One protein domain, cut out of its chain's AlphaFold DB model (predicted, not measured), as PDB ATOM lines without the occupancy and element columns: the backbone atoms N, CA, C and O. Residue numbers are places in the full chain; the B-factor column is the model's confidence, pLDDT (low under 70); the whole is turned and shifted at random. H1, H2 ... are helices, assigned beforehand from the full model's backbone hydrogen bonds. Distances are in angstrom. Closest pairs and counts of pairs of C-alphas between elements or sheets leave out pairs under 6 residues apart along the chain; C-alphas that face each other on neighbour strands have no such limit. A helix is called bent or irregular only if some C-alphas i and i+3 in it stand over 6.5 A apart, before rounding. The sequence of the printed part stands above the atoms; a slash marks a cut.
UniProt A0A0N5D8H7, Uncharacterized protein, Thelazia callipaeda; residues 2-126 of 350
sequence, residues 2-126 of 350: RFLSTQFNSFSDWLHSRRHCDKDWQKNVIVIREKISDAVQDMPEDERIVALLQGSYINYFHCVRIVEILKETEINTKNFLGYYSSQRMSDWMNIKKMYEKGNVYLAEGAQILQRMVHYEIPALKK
ATOM      1  N   ARG A   2     116.551 186.067 152.873       47.31
ATOM      2  CA  ARG A   2     115.147 185.789 153.258       47.31
ATOM      3  C   ARG A   2     114.107 186.103 152.171       47.31
ATOM      4  O   ARG A   2     113.181 185.334 151.982       47.31
ATOM      5  N   PHE A   3     114.282 187.186 151.415       46.22
ATOM      6  CA  PHE A   3     113.356 187.538 150.329       46.22
ATOM      7  C   PHE A   3     113.380 186.522 149.172       46.22
ATOM      8  O   PHE A   3     112.336 186.182 148.633       46.22
ATOM      9  N   LEU A   4     114.557 185.979 148.837       53.00
ATOM     10  CA  LEU A   4     114.695 184.942 147.811       53.00
ATOM     11  C   LEU A   4     114.120 183.608 148.304       53.00
ATOM     12  O   LEU A   4     113.355 182.983 147.583       53.00
ATOM     13  N   SER A   5     114.397 183.198 149.548       51.75
ATOM     14  CA  SER A   5     113.852 181.947 150.102       51.75
ATOM     15  C   SER A   5     112.320 181.948 150.168       51.75
ATOM     16  O   SER A   5     111.692 180.958 149.801       51.75
ATOM     17  N   THR A   6     111.698 183.068 150.559       54.03
ATOM     18  CA  THR A   6     110.229 183.176 150.609       54.03
ATOM     19  C   THR A   6     109.598 183.118 149.214       54.03
ATOM     20  O   THR A   6     108.559 182.485 149.055       54.03
ATOM     21  N   GLN A   7     110.240 183.712 148.200       58.44
ATOM     22  CA  GLN A   7     109.780 183.673 146.803       58.44
ATOM     23  C   GLN A   7     110.000 182.304 146.134       58.44
ATOM     24  O   GLN A   7     109.260 181.934 145.230       58.44
ATOM     25  N   PHE A   8     111.004 181.529 146.565       57.12
ATOM     26  CA  PHE A   8     111.266 180.198 146.008       57.12
ATOM     27  C   PHE A   8     110.423 179.093 146.644       57.12
ATOM     28  O   PHE A   8     110.060 178.154 145.941       57.12
ATOM     29  N   ASN A   9     110.047 179.199 147.922       57.31
ATOM     30  CA  ASN A   9     109.067 178.275 148.512       57.31
ATOM     31  C   ASN A   9     107.704 178.420 147.838       57.31
ATOM     32  O   ASN A   9     107.123 177.429 147.406       57.31
ATOM     33  N   SER A  10     107.271 179.661 147.608       60.47
ATOM     34  CA  SER A  10     106.065 179.919 146.829       60.47
ATOM     35  C   SER A  10     106.208 179.554 145.352       60.47
ATOM     36  O   SER A  10     105.187 179.433 144.693       60.47
ATOM     37  N   PHE A  11     107.415 179.349 144.807       68.06
ATOM     38  CA  PHE A  11     107.606 179.029 143.389       68.06
ATOM     39  C   PHE A  11     107.123 177.618 143.026       68.06
ATOM     40  O   PHE A  11     106.412 177.464 142.036       68.06
ATOM     41  N   SER A  12     107.432 176.594 143.829       67.56
ATOM     42  CA  SER A  12     106.899 175.240 143.594       67.56
ATOM     43  C   SER A  12     105.378 175.202 143.791       67.56
ATOM     44  O   SER A  12     104.650 174.694 142.935       67.56
ATOM     45  N   ASP A  13     104.878 175.866 144.837       68.12
ATOM     46  CA  ASP A  13     103.439 176.016 145.083       68.12
ATOM     47  C   ASP A  13     102.739 176.811 143.966       68.12
ATOM     48  O   ASP A  13     101.604 176.519 143.581       68.12
ATOM     49  N   TRP A  14     103.419 177.795 143.380       74.44
ATOM     50  CA  TRP A  14     102.944 178.577 142.241       74.44
ATOM     51  C   TRP A  14     102.873 177.731 140.965       74.44
ATOM     52  O   TRP A  14     101.874 177.786 140.244       74.44
ATOM     53  N   LEU A  15     103.884 176.892 140.712       70.19
ATOM     54  CA  LEU A  15     103.904 175.966 139.575       70.19
ATOM     55  C   LEU A  15     102.749 174.960 139.641       70.19
ATOM     56  O   LEU A  15     102.098 174.694 138.626       70.19
ATOM     57  N   HIS A  16     102.451 174.443 140.835       68.25
ATOM     58  CA  HIS A  16     101.348 173.508 141.042       68.25
ATOM     59  C   HIS A  16      99.971 174.184 141.048       68.25
ATOM     60  O   HIS A  16      99.046 173.692 140.397       68.25
ATOM     61  N   SER A  17      99.816 175.326 141.726       67.88
ATOM     62  CA  SER A  17      98.531 176.044 141.818       67.88
ATOM     63  C   SER A  17      98.029 176.551 140.464       67.88
ATOM     64  O   SER A  17      96.821 176.566 140.225       67.88
ATOM     65  N   ARG A  18      98.938 176.889 139.543       72.81
ATOM     66  CA  ARG A  18      98.603 177.312 138.174       72.81
ATOM     67  C   ARG A  18      98.588 176.180 137.143       72.81
ATOM     68  O   ARG A  18      98.424 176.454 135.958       72.81
ATOM     69  N   ARG A  19      98.720 174.919 137.580       70.81
ATOM     70  CA  ARG A  19      98.750 173.721 136.715       70.81
ATOM     71  C   ARG A  19      99.844 173.766 135.641       70.81
ATOM     72  O   ARG A  19      99.683 173.186 134.570       70.81
ATOM     73  N   HIS A  20     100.956 174.448 135.914       74.06
ATOM     74  CA  HIS A  20     102.101 174.453 135.005       74.06
ATOM     75  C   HIS A  20     102.845 173.113 135.022       74.06
ATOM     76  O   HIS A  20     103.452 172.765 134.016       74.06
ATOM     77  N   CYS A  21     102.780 172.366 136.129       77.94
ATOM     78  CA  CYS A  21     103.377 171.036 136.279       77.94
ATOM     79  C   CYS A  21     102.336 170.025 136.769       77.94
ATOM     80  O   CYS A  21     101.450 170.370 137.560       77.94
ATOM     81  N   ASP A  22     102.470 168.775 136.329       77.44
ATOM     82  CA  ASP A  22     101.639 167.673 136.815       77.44
ATOM     83  C   ASP A  22     101.877 167.420 138.318       77.44
ATOM     84  O   ASP A  22     102.985 167.602 138.826       77.44
ATOM     85  N   LYS A  23     100.841 166.995 139.046       76.12
ATOM     86  CA  LYS A  23     100.950 166.631 140.469       76.12
ATOM     87  C   LYS A  23     101.760 165.348 140.660       76.12
ATOM     88  O   LYS A  23     102.440 165.212 141.669       76.12
ATOM     89  N   ASP A  24     101.738 164.456 139.671       84.19
ATOM     90  CA  ASP A  24     102.476 163.190 139.684       84.19
ATOM     91  C   ASP A  24     103.897 163.303 139.084       84.19
ATOM     92  O   ASP A  24     104.522 162.290 138.763       84.19
ATOM     93  N   TRP A  25     104.451 164.518 138.950       87.06
ATOM     94  CA  TRP A  25     105.772 164.733 138.342       87.06
ATOM     95  C   TRP A  25     106.889 163.912 139.002       87.06
ATOM     96  O   TRP A  25     107.780 163.448 138.301       87.06
ATOM     97  N   GLN A  26     106.824 163.667 140.316       88.62
ATOM     98  CA  GLN A  26     107.821 162.866 141.038       88.62
ATOM     99  C   GLN A  26     107.873 161.418 140.538       88.62
ATOM    100  O   GLN A  26     108.956 160.870 140.356       88.62
ATOM    101  N   LYS A  27     106.712 160.811 140.252       90.62
ATOM    102  CA  LYS A  27     106.639 159.464 139.665       90.62
ATOM    103  C   LYS A  27     107.225 159.467 138.258       90.62
ATOM    104  O   LYS A  27     107.985 158.571 137.906       90.62
ATOM    105  N   ASN A  28     106.929 160.511 137.481       89.94
ATOM    106  CA  ASN A  28     107.476 160.667 136.136       89.94
ATOM    107  C   ASN A  28     109.004 160.829 136.159       89.94
ATOM    108  O   ASN A  28     109.675 160.223 135.330       89.94
ATOM    109  N   VAL A  29     109.567 161.574 137.120       90.56
ATOM    110  CA  VAL A  29     111.028 161.696 137.284       90.56
ATOM    111  C   VAL A  29     111.667 160.344 137.557       90.56
ATOM    112  O   VAL A  29     112.683 160.054 136.940       90.56
ATOM    113  N   ILE A  30     111.085 159.497 138.413       91.81
ATOM    114  CA  ILE A  30     111.632 158.158 138.700       91.81
ATOM    115  C   ILE A  30     111.738 157.326 137.416       91.81
ATOM    116  O   ILE A  30     112.803 156.801 137.110       91.81
ATOM    117  N   VAL A  31     110.678 157.294 136.605       94.19
ATOM    118  CA  VAL A  31     110.689 156.565 135.324       94.19
ATOM    119  C   VAL A  31     111.723 157.150 134.353       94.19
ATOM    120  O   VAL A  31     112.416 156.422 133.645       94.19
ATOM    121  N   ILE A  32     111.863 158.478 134.315       93.62
ATOM    122  CA  ILE A  32     112.881 159.137 133.489       93.62
ATOM    123  C   ILE A  32     114.296 158.781 133.971       93.62
ATOM    124  O   ILE A  32     115.192 158.595 133.152       93.62
ATOM    125  N   ARG A  33     114.507 158.650 135.282       92.50
ATOM    126  CA  ARG A  33     115.797 158.286 135.886       92.50
ATOM    127  C   ARG A  33     116.221 156.877 135.513       92.50
ATOM    128  O   ARG A  33     117.381 156.686 135.166       92.50
ATOM    129  N   GLU A  34     115.288 155.932 135.533       93.00
ATOM    130  CA  GLU A  34     115.521 154.568 135.050       93.00
ATOM    131  C   GLU A  34     115.959 154.593 133.581       93.00
ATOM    132  O   GLU A  34     116.997 154.036 133.235       93.00
ATOM    133  N   LYS A  35     115.260 155.363 132.737       93.12
ATOM    134  CA  LYS A  35     115.634 155.523 131.323       93.12
ATOM    135  C   LYS A  35     116.999 156.173 131.117       93.12
ATOM    136  O   LYS A  35     117.711 155.785 130.199       93.12
ATOM    137  N   ILE A  36     117.375 157.135 131.956       91.88
ATOM    138  CA  ILE A  36     118.724 157.716 131.942       91.88
ATOM    139  C   ILE A  36     119.759 156.657 132.318       91.88
ATOM    140  O   ILE A  36     120.780 156.567 131.649       91.88
ATOM    141  N   SER A  37     119.502 155.847 133.348       90.81
ATOM    142  CA  SER A  37     120.415 154.779 133.765       90.81
ATOM    143  C   SER A  37     120.663 153.770 132.644       90.81
ATOM    144  O   SER A  37     121.811 153.383 132.425       90.81
ATOM    145  N   ASP A  38     119.608 153.392 131.916       90.88
ATOM    146  CA  ASP A  38     119.702 152.513 130.746       90.88
ATOM    147  C   ASP A  38     120.503 153.182 129.619       90.88
ATOM    148  O   ASP A  38     121.445 152.600 129.084       90.88
ATOM    149  N   ALA A  39     120.168 154.432 129.281       89.19
ATOM    150  CA  ALA A  39     120.797 155.153 128.178       89.19
ATOM    151  C   ALA A  39     122.282 155.455 128.430       89.19
ATOM    152  O   ALA A  39     123.067 155.454 127.487       89.19
ATOM    153  N   VAL A  40     122.687 155.687 129.683       87.69
ATOM    154  CA  VAL A  40     124.086 155.952 130.066       87.69
ATOM    155  C   VAL A  40     125.010 154.763 129.771       87.69
ATOM    156  O   VAL A  40     126.203 154.975 129.568       87.69
ATOM    157  N   GLN A  41     124.489 153.535 129.688       85.94
ATOM    158  CA  GLN A  41     125.300 152.361 129.336       85.94
ATOM    159  C   GLN A  41     125.782 152.381 127.877       85.94
ATOM    160  O   GLN A  41     126.796 151.768 127.562       85.94
ATOM    161  N   ASP A  42     125.083 153.094 126.991       81.94
ATOM    162  CA  ASP A  42     125.417 153.206 125.567       81.94
ATOM    163  C   ASP A  42     125.895 154.629 125.227       81.94
ATOM    164  O   ASP A  42     125.260 155.337 124.442       81.94
ATOM    165  N   MET A  43     126.988 155.091 125.856       79.81
ATOM    166  CA  MET A  43     127.583 156.424 125.628       79.81
ATOM    167  C   MET A  43     128.827 156.387 124.730       79.81
ATOM    168  O   MET A  43     129.616 155.449 124.821       79.81
ATOM    169  N   PRO A  44     129.054 157.412 123.884       75.75
ATOM    170  CA  PRO A  44     130.322 157.575 123.185       75.75
ATOM    171  C   PRO A  44     131.416 158.045 124.148       75.75
ATOM    172  O   PRO A  44     131.144 158.760 125.113       75.75
ATOM    173  N   GLU A  45     132.665 157.736 123.812       73.69
ATOM    174  CA  GLU A  45     133.861 158.272 124.474       73.69
ATOM    175  C   GLU A  45     134.130 159.732 124.039       73.69
ATOM    176  O   GLU A  45     135.166 160.051 123.466       73.69
ATOM    177  N   ASP A  46     133.166 160.634 124.257       80.25
ATOM    178  CA  ASP A  46     133.360 162.087 124.118       80.25
ATOM    179  C   ASP A  46     133.633 162.686 125.502       80.25
ATOM    180  O   ASP A  46     132.803 162.578 126.408       80.25
ATOM    181  N   GLU A  47     134.781 163.348 125.671       84.56
ATOM    182  CA  GLU A  47     135.209 163.949 126.942       84.56
ATOM    183  C   GLU A  47     134.161 164.901 127.544       84.56
ATOM    184  O   GLU A  47     133.986 164.948 128.763       84.56
ATOM    185  N   ARG A  48     133.406 165.628 126.705       85.81
ATOM    186  CA  ARG A  48     132.357 166.560 127.151       85.81
ATOM    187  C   ARG A  48     131.170 165.809 127.744       85.81
ATOM    188  O   ARG A  48     130.583 166.264 128.723       85.81
ATOM    189  N   ILE A  49     130.812 164.665 127.160       83.94
ATOM    190  CA  ILE A  49     129.750 163.796 127.679       83.94
ATOM    191  C   ILE A  49     130.228 163.121 128.965       83.94
ATOM    192  O   ILE A  49     129.502 163.137 129.956       83.94
ATOM    193  N   VAL A  50     131.463 162.616 128.995       85.06
ATOM    194  CA  VAL A  50     132.059 162.012 130.195       85.06
ATOM    195  C   VAL A  50     132.052 163.000 131.368       85.06
ATOM    196  O   VAL A  50     131.596 162.645 132.453       85.06
ATOM    197  N   ALA A  51     132.444 164.258 131.152       86.31
ATOM    198  CA  ALA A  51     132.416 165.296 132.185       86.31
ATOM    199  C   ALA A  51     130.999 165.597 132.715       86.31
ATOM    200  O   ALA A  51     130.829 165.854 133.905       86.31
ATOM    201  N   LEU A  52     129.970 165.542 131.860       85.19
ATOM    202  CA  LEU A  52     128.569 165.736 132.266       85.19
ATOM    203  C   LEU A  52     128.004 164.553 133.067       85.19
ATOM    204  O   LEU A  52     127.044 164.726 133.823       85.19
ATOM    205  N   LEU A  53     128.564 163.358 132.880       83.56
ATOM    206  CA  LEU A  53     128.133 162.128 133.543       83.56
ATOM    207  C   LEU A  53     128.914 161.845 134.835       83.56
ATOM    208  O   LEU A  53     128.407 161.155 135.718       83.56
ATOM    209  N   GLN A  54     130.123 162.391 134.980       78.06
ATOM    210  CA  GLN A  54     130.942 162.220 136.178       78.06
ATOM    211  C   GLN A  54     130.368 162.973 137.392       78.06
ATOM    212  O   GLN A  54     130.023 164.154 137.333       78.06
ATOM    213  N   GLY A  55     130.269 162.264 138.526       66.56
ATOM    214  CA  GLY A  55     130.009 162.837 139.855       66.56
ATOM    215  C   GLY A  55     128.646 163.514 140.062       66.56
ATOM    216  O   GLY A  55     128.451 164.160 141.091       66.56
ATOM    217  N   SER A  56     127.706 163.389 139.120       65.81
ATOM    218  CA  SER A  56     126.548 164.285 139.043       65.81
ATOM    219  C   SER A  56     125.202 163.567 139.058       65.81
ATOM    220  O   SER A  56     124.984 162.564 138.384       65.81
ATOM    221  N   TYR A  57     124.235 164.166 139.755       83.94
ATOM    222  CA  TYR A  57     122.815 163.915 139.517       83.94
ATOM    223  C   TYR A  57     122.448 164.468 138.127       83.94
ATOM    224  O   TYR A  57     122.209 165.670 137.958       83.94
ATOM    225  N   ILE A  58     122.448 163.602 137.107       89.75
ATOM    226  CA  ILE A  58     122.058 163.945 135.725       89.75
ATOM    227  C   ILE A  58     120.648 164.531 135.779       89.75
ATOM    228  O   ILE A  58     119.827 164.004 136.494       89.75
ATOM    229  N   ASN A  59     120.297 165.606 135.086       91.50
ATOM    230  CA  ASN A  59     118.937 166.167 135.109       91.50
ATOM    231  C   ASN A  59     118.569 166.640 133.704       91.50
ATOM    232  O   ASN A  59     119.354 166.453 132.772       91.50
ATOM    233  N   TYR A  60     117.396 167.247 133.535       93.81
ATOM    234  CA  TYR A  60     116.957 167.737 132.229       93.81
ATOM    235  C   TYR A  60     118.013 168.588 131.504       93.81
ATOM    236  O   TYR A  60     118.259 168.370 130.321       93.81
ATOM    237  N   PHE A  61     118.674 169.519 132.198       92.12
ATOM    238  CA  PHE A  61     119.666 170.401 131.577       92.12
ATOM    239  C   PHE A  61     120.889 169.620 131.089       92.12
ATOM    240  O   PHE A  61     121.381 169.890 129.997       92.12
ATOM    241  N   HIS A  62     121.319 168.603 131.840       92.31
ATOM    242  CA  HIS A  62     122.355 167.674 131.388       92.31
ATOM    243  C   HIS A  62     121.890 166.887 130.153       92.31
ATOM    244  O   HIS A  62     122.614 166.827 129.164       92.31
ATOM    245  N   CYS A  63     120.654 166.376 130.148       92.94
ATOM    246  CA  CYS A  63     120.090 165.645 129.005       92.94
ATOM    247  C   CYS A  63     120.015 166.515 127.740       92.94
ATOM    248  O   CYS A  63     120.309 166.042 126.646       92.94
ATOM    249  N   VAL A  64     119.653 167.797 127.872       93.69
ATOM    250  CA  VAL A  64     119.648 168.752 126.751       93.69
ATOM    251  C   VAL A  64     121.053 168.928 126.185       93.69
ATOM    252  O   VAL A  64     121.220 168.837 124.971       93.69
ATOM    253  N   ARG A  65     122.061 169.116 127.047       91.19
ATOM    254  CA  ARG A  65     123.461 169.247 126.618       91.19
ATOM    255  C   ARG A  65     123.990 167.979 125.960       91.19
ATOM    256  O   ARG A  65     124.638 168.075 124.926       91.19
ATOM    257  N   ILE A  66     123.651 166.807 126.488       90.06
ATOM    258  CA  ILE A  66     124.007 165.523 125.874       90.06
ATOM    259  C   ILE A  66     123.380 165.414 124.476       90.06
ATOM    260  O   ILE A  66     124.084 165.121 123.518       90.06
ATOM    261  N   VAL A  67     122.094 165.744 124.313       90.25
ATOM    262  CA  VAL A  67     121.432 165.754 122.991       90.25
ATOM    263  C   VAL A  67     122.078 166.758 122.028       90.25
ATOM    264  O   VAL A  67     122.165 166.482 120.834       90.25
ATOM    265  N   GLU A  68     122.501 167.930 122.504       90.50
ATOM    266  CA  GLU A  68     123.222 168.916 121.687       90.50
ATOM    267  C   GLU A  68     124.569 168.365 121.202       90.50
ATOM    268  O   GLU A  68     124.826 168.384 120.000       90.50
ATOM    269  N   ILE A  69     125.368 167.782 122.098       87.44
ATOM    270  CA  ILE A  69     126.667 167.185 121.755       87.44
ATOM    271  C   ILE A  69     126.494 166.008 120.784       87.44
ATOM    272  O   ILE A  69     127.213 165.908 119.788       87.44
ATOM    273  N   LEU A  70     125.505 165.140 121.014       84.94
ATOM    274  CA  LEU A  70     125.207 164.026 120.109       84.94
ATOM    275  C   LEU A  70     124.791 164.522 118.712       84.94
ATOM    276  O   LEU A  70     125.117 163.900 117.706       84.94
ATOM    277  N   LYS A  71     124.098 165.666 118.606       83.69
ATOM    278  CA  LYS A  71     123.718 166.242 117.302       83.69
ATOM    279  C   LYS A  71     124.918 166.771 116.526       83.69
ATOM    280  O   LYS A  71     124.891 166.714 115.299       83.69
ATOM    281  N   GLU A  72     125.917 167.310 117.218       81.44
ATOM    282  CA  GLU A  72     127.169 167.783 116.616       81.44
ATOM    283  C   GLU A  72     128.053 166.620 116.152       81.44
ATOM    284  O   GLU A  72     128.730 166.725 115.133       81.44
ATOM    285  N   THR A  73     128.032 165.506 116.883       74.06
ATOM    286  CA  THR A  73     128.932 164.366 116.658       74.06
ATOM    287  C   THR A  73     128.355 163.308 115.705       74.06
ATOM    288  O   THR A  73     129.118 162.663 114.990       74.06
ATOM    289  N   GLU A  74     127.027 163.169 115.593       67.62
ATOM    290  CA  GLU A  74     126.362 162.114 114.794       67.62
ATOM    291  C   GLU A  74     125.743 162.602 113.458       67.62
ATOM    292  O   GLU A  74     124.820 161.981 112.917       67.62
ATOM    293  N   ILE A  75     126.254 163.700 112.884       56.28
ATOM    294  CA  ILE A  75     125.695 164.409 111.705       56.28
ATOM    295  C   ILE A  75     125.431 163.505 110.475       56.28
ATOM    296  O   ILE A  75     124.518 163.794 109.699       56.28
ATOM    297  N   ASN A  76     126.137 162.380 110.320       51.06
ATOM    298  CA  ASN A  76     126.044 161.499 109.144       51.06
ATOM    299  C   ASN A  76     125.002 160.360 109.239       51.06
ATOM    300  O   ASN A  76     124.967 159.495 108.369       51.06
ATOM    301  N   THR A  77     124.134 160.346 110.257       54.59
ATOM    302  CA  THR A  77     123.183 159.241 110.517       54.59
ATOM    303  C   THR A  77     121.709 159.649 110.373       54.59
ATOM    304  O   THR A  77     120.837 159.205 111.116       54.59
ATOM    305  N   LYS A  78     121.377 160.536 109.428       52.69
ATOM    306  CA  LYS A  78     119.974 160.907 109.160       52.69
ATOM    307  C   LYS A  78     119.386 160.038 108.049       52.69
ATOM    308  O   LYS A  78     119.903 160.019 106.936       52.69
ATOM    309  N   ASN A  79     118.277 159.355 108.332       56.50
ATOM    310  CA  ASN A  79     117.507 158.633 107.316       56.50
ATOM    311  C   ASN A  79     116.775 159.621 106.385       56.50
ATOM    312  O   ASN A  79     116.536 160.768 106.756       56.50
ATOM    313  N   PHE A  80     116.354 159.159 105.201       45.62
ATOM    314  CA  PHE A  80     115.710 159.946 104.126       45.62
ATOM    315  C   PHE A  80     114.501 160.815 104.561       45.62
ATOM    316  O   PHE A  80     114.142 161.766 103.876       45.62
ATOM    317  N   LEU A  81     113.895 160.533 105.721       52.53
ATOM    318  CA  LEU A  81     112.780 161.285 106.322       52.53
ATOM    319  C   LEU A  81     113.206 162.280 107.428       52.53
ATOM    320  O   LEU A  81     112.355 162.819 108.130       52.53
ATOM    321  N   GLY A  82     114.507 162.516 107.623       57.19
ATOM    322  CA  GLY A  82     115.039 163.482 108.595       57.19
ATOM    323  C   GLY A  82     115.125 162.985 110.045       57.19
ATOM    324  O   GLY A  82     115.488 163.761 110.929       57.19
ATOM    325  N   TYR A  83     114.826 161.707 110.299       56.72
ATOM    326  CA  TYR A  83     115.002 161.068 111.607       56.72
ATOM    327  C   TYR A  83     116.455 160.620 111.812       56.72
ATOM    328  O   TYR A  83     117.077 160.087 110.892       56.72
ATOM    329  N   TYR A  84     116.979 160.827 113.020       56.94
ATOM    330  CA  TYR A  84     118.280 160.306 113.449       56.94
ATOM    331  C   TYR A  84     118.183 158.782 113.608       56.94
ATOM    332  O   TYR A  84     117.215 158.303 114.200       56.94
ATOM    333  N   SER A  85     119.123 158.027 113.039       56.91
ATOM    334  CA  SER A  85     119.042 156.561 112.952       56.91
ATOM    335  C   SER A  85     119.741 155.811 114.089       56.91
ATOM    336  O   SER A  85     119.544 154.603 114.206       56.91
ATOM    337  N   SER A  86     120.517 156.486 114.944       77.00
ATOM    338  CA  SER A  86     121.168 155.854 116.097       77.00
ATOM    339  C   SER A  86     120.182 155.633 117.256       77.00
ATOM    340  O   SER A  86     119.389 156.511 117.618       77.00
ATOM    341  N   GLN A  87     120.244 154.445 117.865       81.25
ATOM    342  CA  GLN A  87     119.436 154.080 119.036       81.25
ATOM    343  C   GLN A  87     119.689 155.052 120.200       81.25
ATOM    344  O   GLN A  87     118.748 155.617 120.750       81.25
ATOM    345  N   ARG A  88     120.961 155.369 120.455       85.19
ATOM    346  CA  ARG A  88     121.411 156.381 121.414       85.19
ATOM    347  C   ARG A  88     120.728 157.739 121.246       85.19
ATOM    348  O   ARG A  88     120.163 158.262 122.206       85.19
ATOM    349  N   MET A  89     120.752 158.329 120.048       86.25
ATOM    350  CA  MET A  89     120.096 159.621 119.816       86.25
ATOM    351  C   MET A  89     118.590 159.524 120.068       86.25
ATOM    352  O   MET A  89     118.002 160.429 120.666       86.25
ATOM    353  N   SER A  90     117.967 158.427 119.630       87.12
ATOM    354  CA  SER A  90     116.548 158.164 119.870       87.12
ATOM    355  C   SER A  90     116.226 158.135 121.369       87.12
ATOM    356  O   SER A  90     115.292 158.813 121.808       87.12
ATOM    357  N   ASP A  91     117.039 157.440 122.166       90.56
ATOM    358  CA  ASP A  91     116.839 157.284 123.607       90.56
ATOM    359  C   ASP A  91     116.982 158.611 124.359       90.56
ATOM    360  O   ASP A  91     116.084 158.988 125.117       90.56
ATOM    361  N   TRP A  92     118.024 159.401 124.080       91.50
ATOM    362  CA  TRP A  92     118.188 160.720 124.709       91.50
ATOM    363  C   TRP A  92     117.147 161.744 124.257       91.50
ATOM    364  O   TRP A  92     116.686 162.560 125.061       91.50
ATOM    365  N   MET A  93     116.715 161.698 122.993       90.44
ATOM    366  CA  MET A  93     115.589 162.519 122.542       90.44
ATOM    367  C   MET A  93     114.281 162.116 123.222       90.44
ATOM    368  O   MET A  93     113.466 162.990 123.528       90.44
ATOM    369  N   ASN A  94     114.065 160.823 123.467       93.56
ATOM    370  CA  ASN A  94     112.897 160.340 124.193       93.56
ATOM    371  C   ASN A  94     112.934 160.801 125.656       93.56
ATOM    372  O   ASN A  94     111.979 161.418 126.115       93.56
ATOM    373  N   ILE A  95     114.066 160.635 126.346       94.50
ATOM    374  CA  ILE A  95     114.285 161.143 127.711       94.50
ATOM    375  C   ILE A  95     113.982 162.647 127.791       94.50
ATOM    376  O   ILE A  95     113.231 163.088 128.666       94.50
ATOM    377  N   LYS A  96     114.490 163.443 126.838       94.50
ATOM    378  CA  LYS A  96     114.185 164.881 126.744       94.50
ATOM    379  C   LYS A  96     112.680 165.137 126.600       94.50
ATOM    380  O   LYS A  96     112.133 165.956 127.335       94.50
ATOM    381  N   LYS A  97     111.995 164.420 125.704       94.81
ATOM    382  CA  LYS A  97     110.538 164.539 125.517       94.81
ATOM    383  C   LYS A  97     109.750 164.130 126.761       94.81
ATOM    384  O   LYS A  97     108.739 164.755 127.064       94.81
ATOM    385  N   MET A  98     110.191 163.099 127.485       93.50
ATOM    386  CA  MET A  98     109.555 162.664 128.730       93.50
ATOM    387  C   MET A  98     109.646 163.745 129.809       93.50
ATOM    388  O   MET A  98     108.667 163.968 130.515       93.50
ATOM    389  N   TYR A  99     110.771 164.457 129.890       94.00
ATOM    390  CA  TYR A  99     110.918 165.619 130.769       94.00
ATOM    391  C   TYR A  99     110.035 166.806 130.364       94.00
ATOM    392  O   TYR A  99     109.470 167.475 131.231       94.00
ATOM    393  N   GLU A 100     109.932 167.096 129.065       92.94
ATOM    394  CA  GLU A 100     109.098 168.182 128.527       92.94
ATOM    395  C   GLU A 100     107.600 167.887 128.698       92.94
ATOM    396  O   GLU A 100     106.798 168.793 128.939       92.94
ATOM    397  N   LYS A 101     107.207 166.611 128.634       91.44
ATOM    398  CA  LYS A 101     105.827 166.182 128.862       91.44
ATOM    399  C   LYS A 101     105.407 166.505 130.295       91.44
ATOM    400  O   LYS A 101     105.983 166.010 131.255       91.44
ATOM    401  N   GLY A 102     104.368 167.326 130.442       85.38
ATOM    402  CA  GLY A 102     103.883 167.746 131.760       85.38
ATOM    403  C   GLY A 102     104.855 168.659 132.520       85.38
ATOM    404  O   GLY A 102     104.683 168.835 133.726       85.38
ATOM    405  N   ASN A 103     105.849 169.232 131.822       89.62
ATOM    406  CA  ASN A 103     106.859 170.159 132.344       89.62
ATOM    407  C   ASN A 103     107.609 169.637 133.580       89.62
ATOM    408  O   ASN A 103     107.928 170.391 134.499       89.62
ATOM    409  N   VAL A 104     107.919 168.342 133.599       91.12
ATOM    410  CA  VAL A 104     108.614 167.682 134.712       91.12
ATOM    411  C   VAL A 104     109.968 168.341 135.005       91.12
ATOM    412  O   VAL A 104     110.336 168.505 136.169       91.12
ATOM    413  N   TYR A 105     110.673 168.800 133.967       91.12
ATOM    414  CA  TYR A 105     111.944 169.520 134.118       91.12
ATOM    415  C   TYR A 105     111.833 170.786 134.979       91.12
ATOM    416  O   TYR A 105     112.772 171.139 135.691       91.12
ATOM    417  N   LEU A 106     110.694 171.479 134.913       90.00
ATOM    418  CA  LEU A 106     110.474 172.733 135.623       90.00
ATOM    419  C   LEU A 106     110.251 172.475 137.116       90.00
ATOM    420  O   LEU A 106     110.794 173.200 137.947       90.00
ATOM    421  N   ALA A 107     109.512 171.413 137.450       88.25
ATOM    422  CA  ALA A 107     109.294 170.985 138.828       88.25
ATOM    423  C   ALA A 107     110.594 170.488 139.486       88.25
ATOM    424  O   ALA A 107     110.937 170.927 140.586       88.25
ATOM    425  N   GLU A 108     111.366 169.649 138.789       88.44
ATOM    426  CA  GLU A 108     112.669 169.179 139.274       88.44
ATOM    427  C   GLU A 108     113.668 170.339 139.430       88.44
ATOM    428  O   GLU A 108     114.329 170.462 140.463       88.44
ATOM    429  N   GLY A 109     113.738 171.245 138.448       89.38
ATOM    430  CA  GLY A 109     114.587 172.435 138.519       89.38
ATOM    431  C   GLY A 109     114.219 173.362 139.681       89.38
ATOM    432  O   GLY A 109     115.105 173.858 140.379       89.38
ATOM    433  N   ALA A 110     112.921 173.550 139.942       87.25
ATOM    434  CA  ALA A 110     112.435 174.305 141.094       87.25
ATOM    435  C   ALA A 110     112.870 173.665 142.421       87.25
ATOM    436  O   ALA A 110     113.341 174.376 143.309       87.25
ATOM    437  N   GLN A 111     112.771 172.338 142.545       86.25
ATOM    438  CA  GLN A 111     113.194 171.616 143.747       86.25
ATOM    439  C   GLN A 111     114.707 171.737 143.989       86.25
ATOM    440  O   GLN A 111     115.139 172.018 145.110       86.25
ATOM    441  N   ILE A 112     115.523 171.571 142.942       88.06
ATOM    442  CA  ILE A 112     116.984 171.737 143.026       88.06
ATOM    443  C   ILE A 112     117.327 173.161 143.477       88.06
ATOM    444  O   ILE A 112     118.132 173.352 144.390       88.06
ATOM    445  N   LEU A 113     116.679 174.165 142.884       87.44
ATOM    446  CA  LEU A 113     116.905 175.566 143.225       87.44
ATOM    447  C   LEU A 113     116.489 175.881 144.667       87.44
ATOM    448  O   LEU A 113     117.219 176.570 145.382       87.44
ATOM    449  N   GLN A 114     115.362 175.337 145.128       86.56
ATOM    450  CA  GLN A 114     114.954 175.442 146.526       86.56
ATOM    451  C   GLN A 114     116.019 174.853 147.451       86.56
ATOM    452  O   GLN A 114     116.419 175.530 148.400       86.56
ATOM    453  N   ARG A 115     116.532 173.650 147.170       88.38
ATOM    454  CA  ARG A 115     117.593 173.039 147.986       88.38
ATOM    455  C   ARG A 115     118.856 173.906 148.017       88.38
ATOM    456  O   ARG A 115     119.407 174.137 149.094       88.38
ATOM    457  N   MET A 116     119.272 174.434 146.867       88.19
ATOM    458  CA  MET A 116     120.440 175.314 146.756       88.19
ATOM    459  C   MET A 116     120.297 176.578 147.612       88.19
ATOM    460  O   MET A 116     121.212 176.946 148.347       88.19
ATOM    461  N   VAL A 117     119.135 177.231 147.557       88.56
ATOM    462  CA  VAL A 117     118.875 178.478 148.294       88.56
ATOM    463  C   VAL A 117     118.728 178.243 149.799       88.56
ATOM    464  O   VAL A 117     119.178 179.080 150.586       88.56
ATOM    465  N   HIS A 118     118.104 177.134 150.207       84.81
ATOM    466  CA  HIS A 118     117.794 176.867 151.614       84.81
ATOM    467  C   HIS A 118     118.925 176.188 152.383       84.81
ATOM    468  O   HIS A 118     119.067 176.450 153.576       84.81
ATOM    469  N   TYR A 119     119.724 175.348 151.724       89.75
ATOM    470  CA  TYR A 119     120.702 174.500 152.406       89.75
ATOM    471  C   TYR A 119     122.122 174.726 151.897       89.75
ATOM    472  O   TYR A 119     122.985 175.103 152.687       89.75
ATOM    473  N   GLU A 120     122.358 174.583 150.591       91.31
ATOM    474  CA  GLU A 120     123.724 174.577 150.042       91.31
ATOM    475  C   GLU A 120     124.404 175.949 150.172       91.31
ATOM    476  O   GLU A 120     125.479 176.067 150.756       91.31
ATOM    477  N   ILE A 121     123.755 177.026 149.712       91.19
ATOM    478  CA  ILE A 121     124.319 178.383 149.792       91.19
ATOM    479  C   ILE A 121     124.548 178.808 151.254       91.19
ATOM    480  O   ILE A 121     125.626 179.329 151.550       91.19
ATOM    481  N   PRO A 122     123.596 178.630 152.192       93.44
ATOM    482  CA  PRO A 122     123.845 178.923 153.601       93.44
ATOM    483  C   PRO A 122     124.982 178.102 154.217       93.44
ATOM    484  O   PRO A 122     125.788 178.668 154.958       93.44
ATOM    485  N   ALA A 123     125.078 176.806 153.902       95.12
ATOM    486  CA  ALA A 123     126.150 175.944 154.391       95.12
ATOM    487  C   ALA A 123     127.521 176.415 153.886       95.12
ATOM    488  O   ALA A 123     128.425 176.638 154.693       95.12
ATOM    489  N   LEU A 124     127.640 176.683 152.582       96.31
ATOM    490  CA  LEU A 124     128.861 177.213 151.973       96.31
ATOM    491  C   LEU A 124     129.249 178.572 152.565       96.31
ATOM    492  O   LEU A 124     130.408 178.794 152.895       96.31
ATOM    493  N   LYS A 125     128.284 179.472 152.792       96.88
ATOM    494  CA  LYS A 125     128.548 180.758 153.463       96.88
ATOM    495  C   LYS A 125     129.088 180.581 154.878       96.88
ATOM    496  O   LYS A 125     129.998 181.304 155.276       96.88
ATOM    497  N   LYS A 126     128.538 179.630 155.637       96.62
ATOM    498  CA  LYS A 126     129.026 179.314 156.985       96.62
ATOM    499  C   LYS A 126     130.448 178.753 156.938       96.62
ATOM    500  O   LYS A 126     131.262 179.111 157.783       96.62
TER     501      LYS A 126
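What this domain is: This is residues 2 to 126 of the 350 residues of an uncharacterized protein of Thelazia callipaeda (UniProt A0A0N5D8H7). A long helix, H5, is bent into an L: H2 and H4 pack along arm H5a, with short H3 on H4, and H1 runs beside arm H5b, whose residues 119 to 126 stick out. The printed part has 125 residues, with five named helices, H1 to H5 in chain order, and no named strand: all helix. It is loose, with a radius of gyration of the C-alphas of 17.1 A, spanning 54 by 35 by 22 A.

Where its parts are: H5, residues 87 to 126, was assigned as one helix by its hydrogen bonds, but is bent: C-alphas 102 and 105 are 8.6 A apart. Its arms are H5a, residues 87 to 102, 24.3 A, and H5b, residues 105 to 126, 30.2 A, ending at C-alpha 126 (129.026, 179.314, 156.985). H1 is residues 2 to 17, 22.4 A, from C-alpha 2 (115.147, 185.789, 153.258); H2 is 25 to 40, 21.9 A; H3 is 47 to 53; H4 is 60 to 73, 19.9 A.

How they stand to each other: H5a and H5b are about perpendicular, 85 degrees. H2 touches H5a, closest C-alphas Ile 32 and Ile 95, 6.3 A. H4 and H5a, a hairpin, touch at Val 67 and Trp 92, closest C-alphas 6.2 A. H3 and H4, a hairpin, touch, closest C-alphas Ile 49 and Ile 66, 6.3 A. H1 touches H5b, opposite ways at a shallow tilt of 18 degrees, closest C-alphas Phe 8 and Gln 114, 6.0 A. Every O i to N i+4 pair is within hydrogen-bond range in H2, H3 and H4, against 10 of 12 in H1, 11 of 12 in H5a and 16 of 18 in H5b.

The domain as a whole: The C-alphas of Phe 80 and Lys 126, farthest apart, are 57.8 A apart. The printed part has no cut; the link H4 to H5 is long. pLDDT is under 70 at residues 2 to 13, 16 to 17, 55 to 56 and 74 to 85.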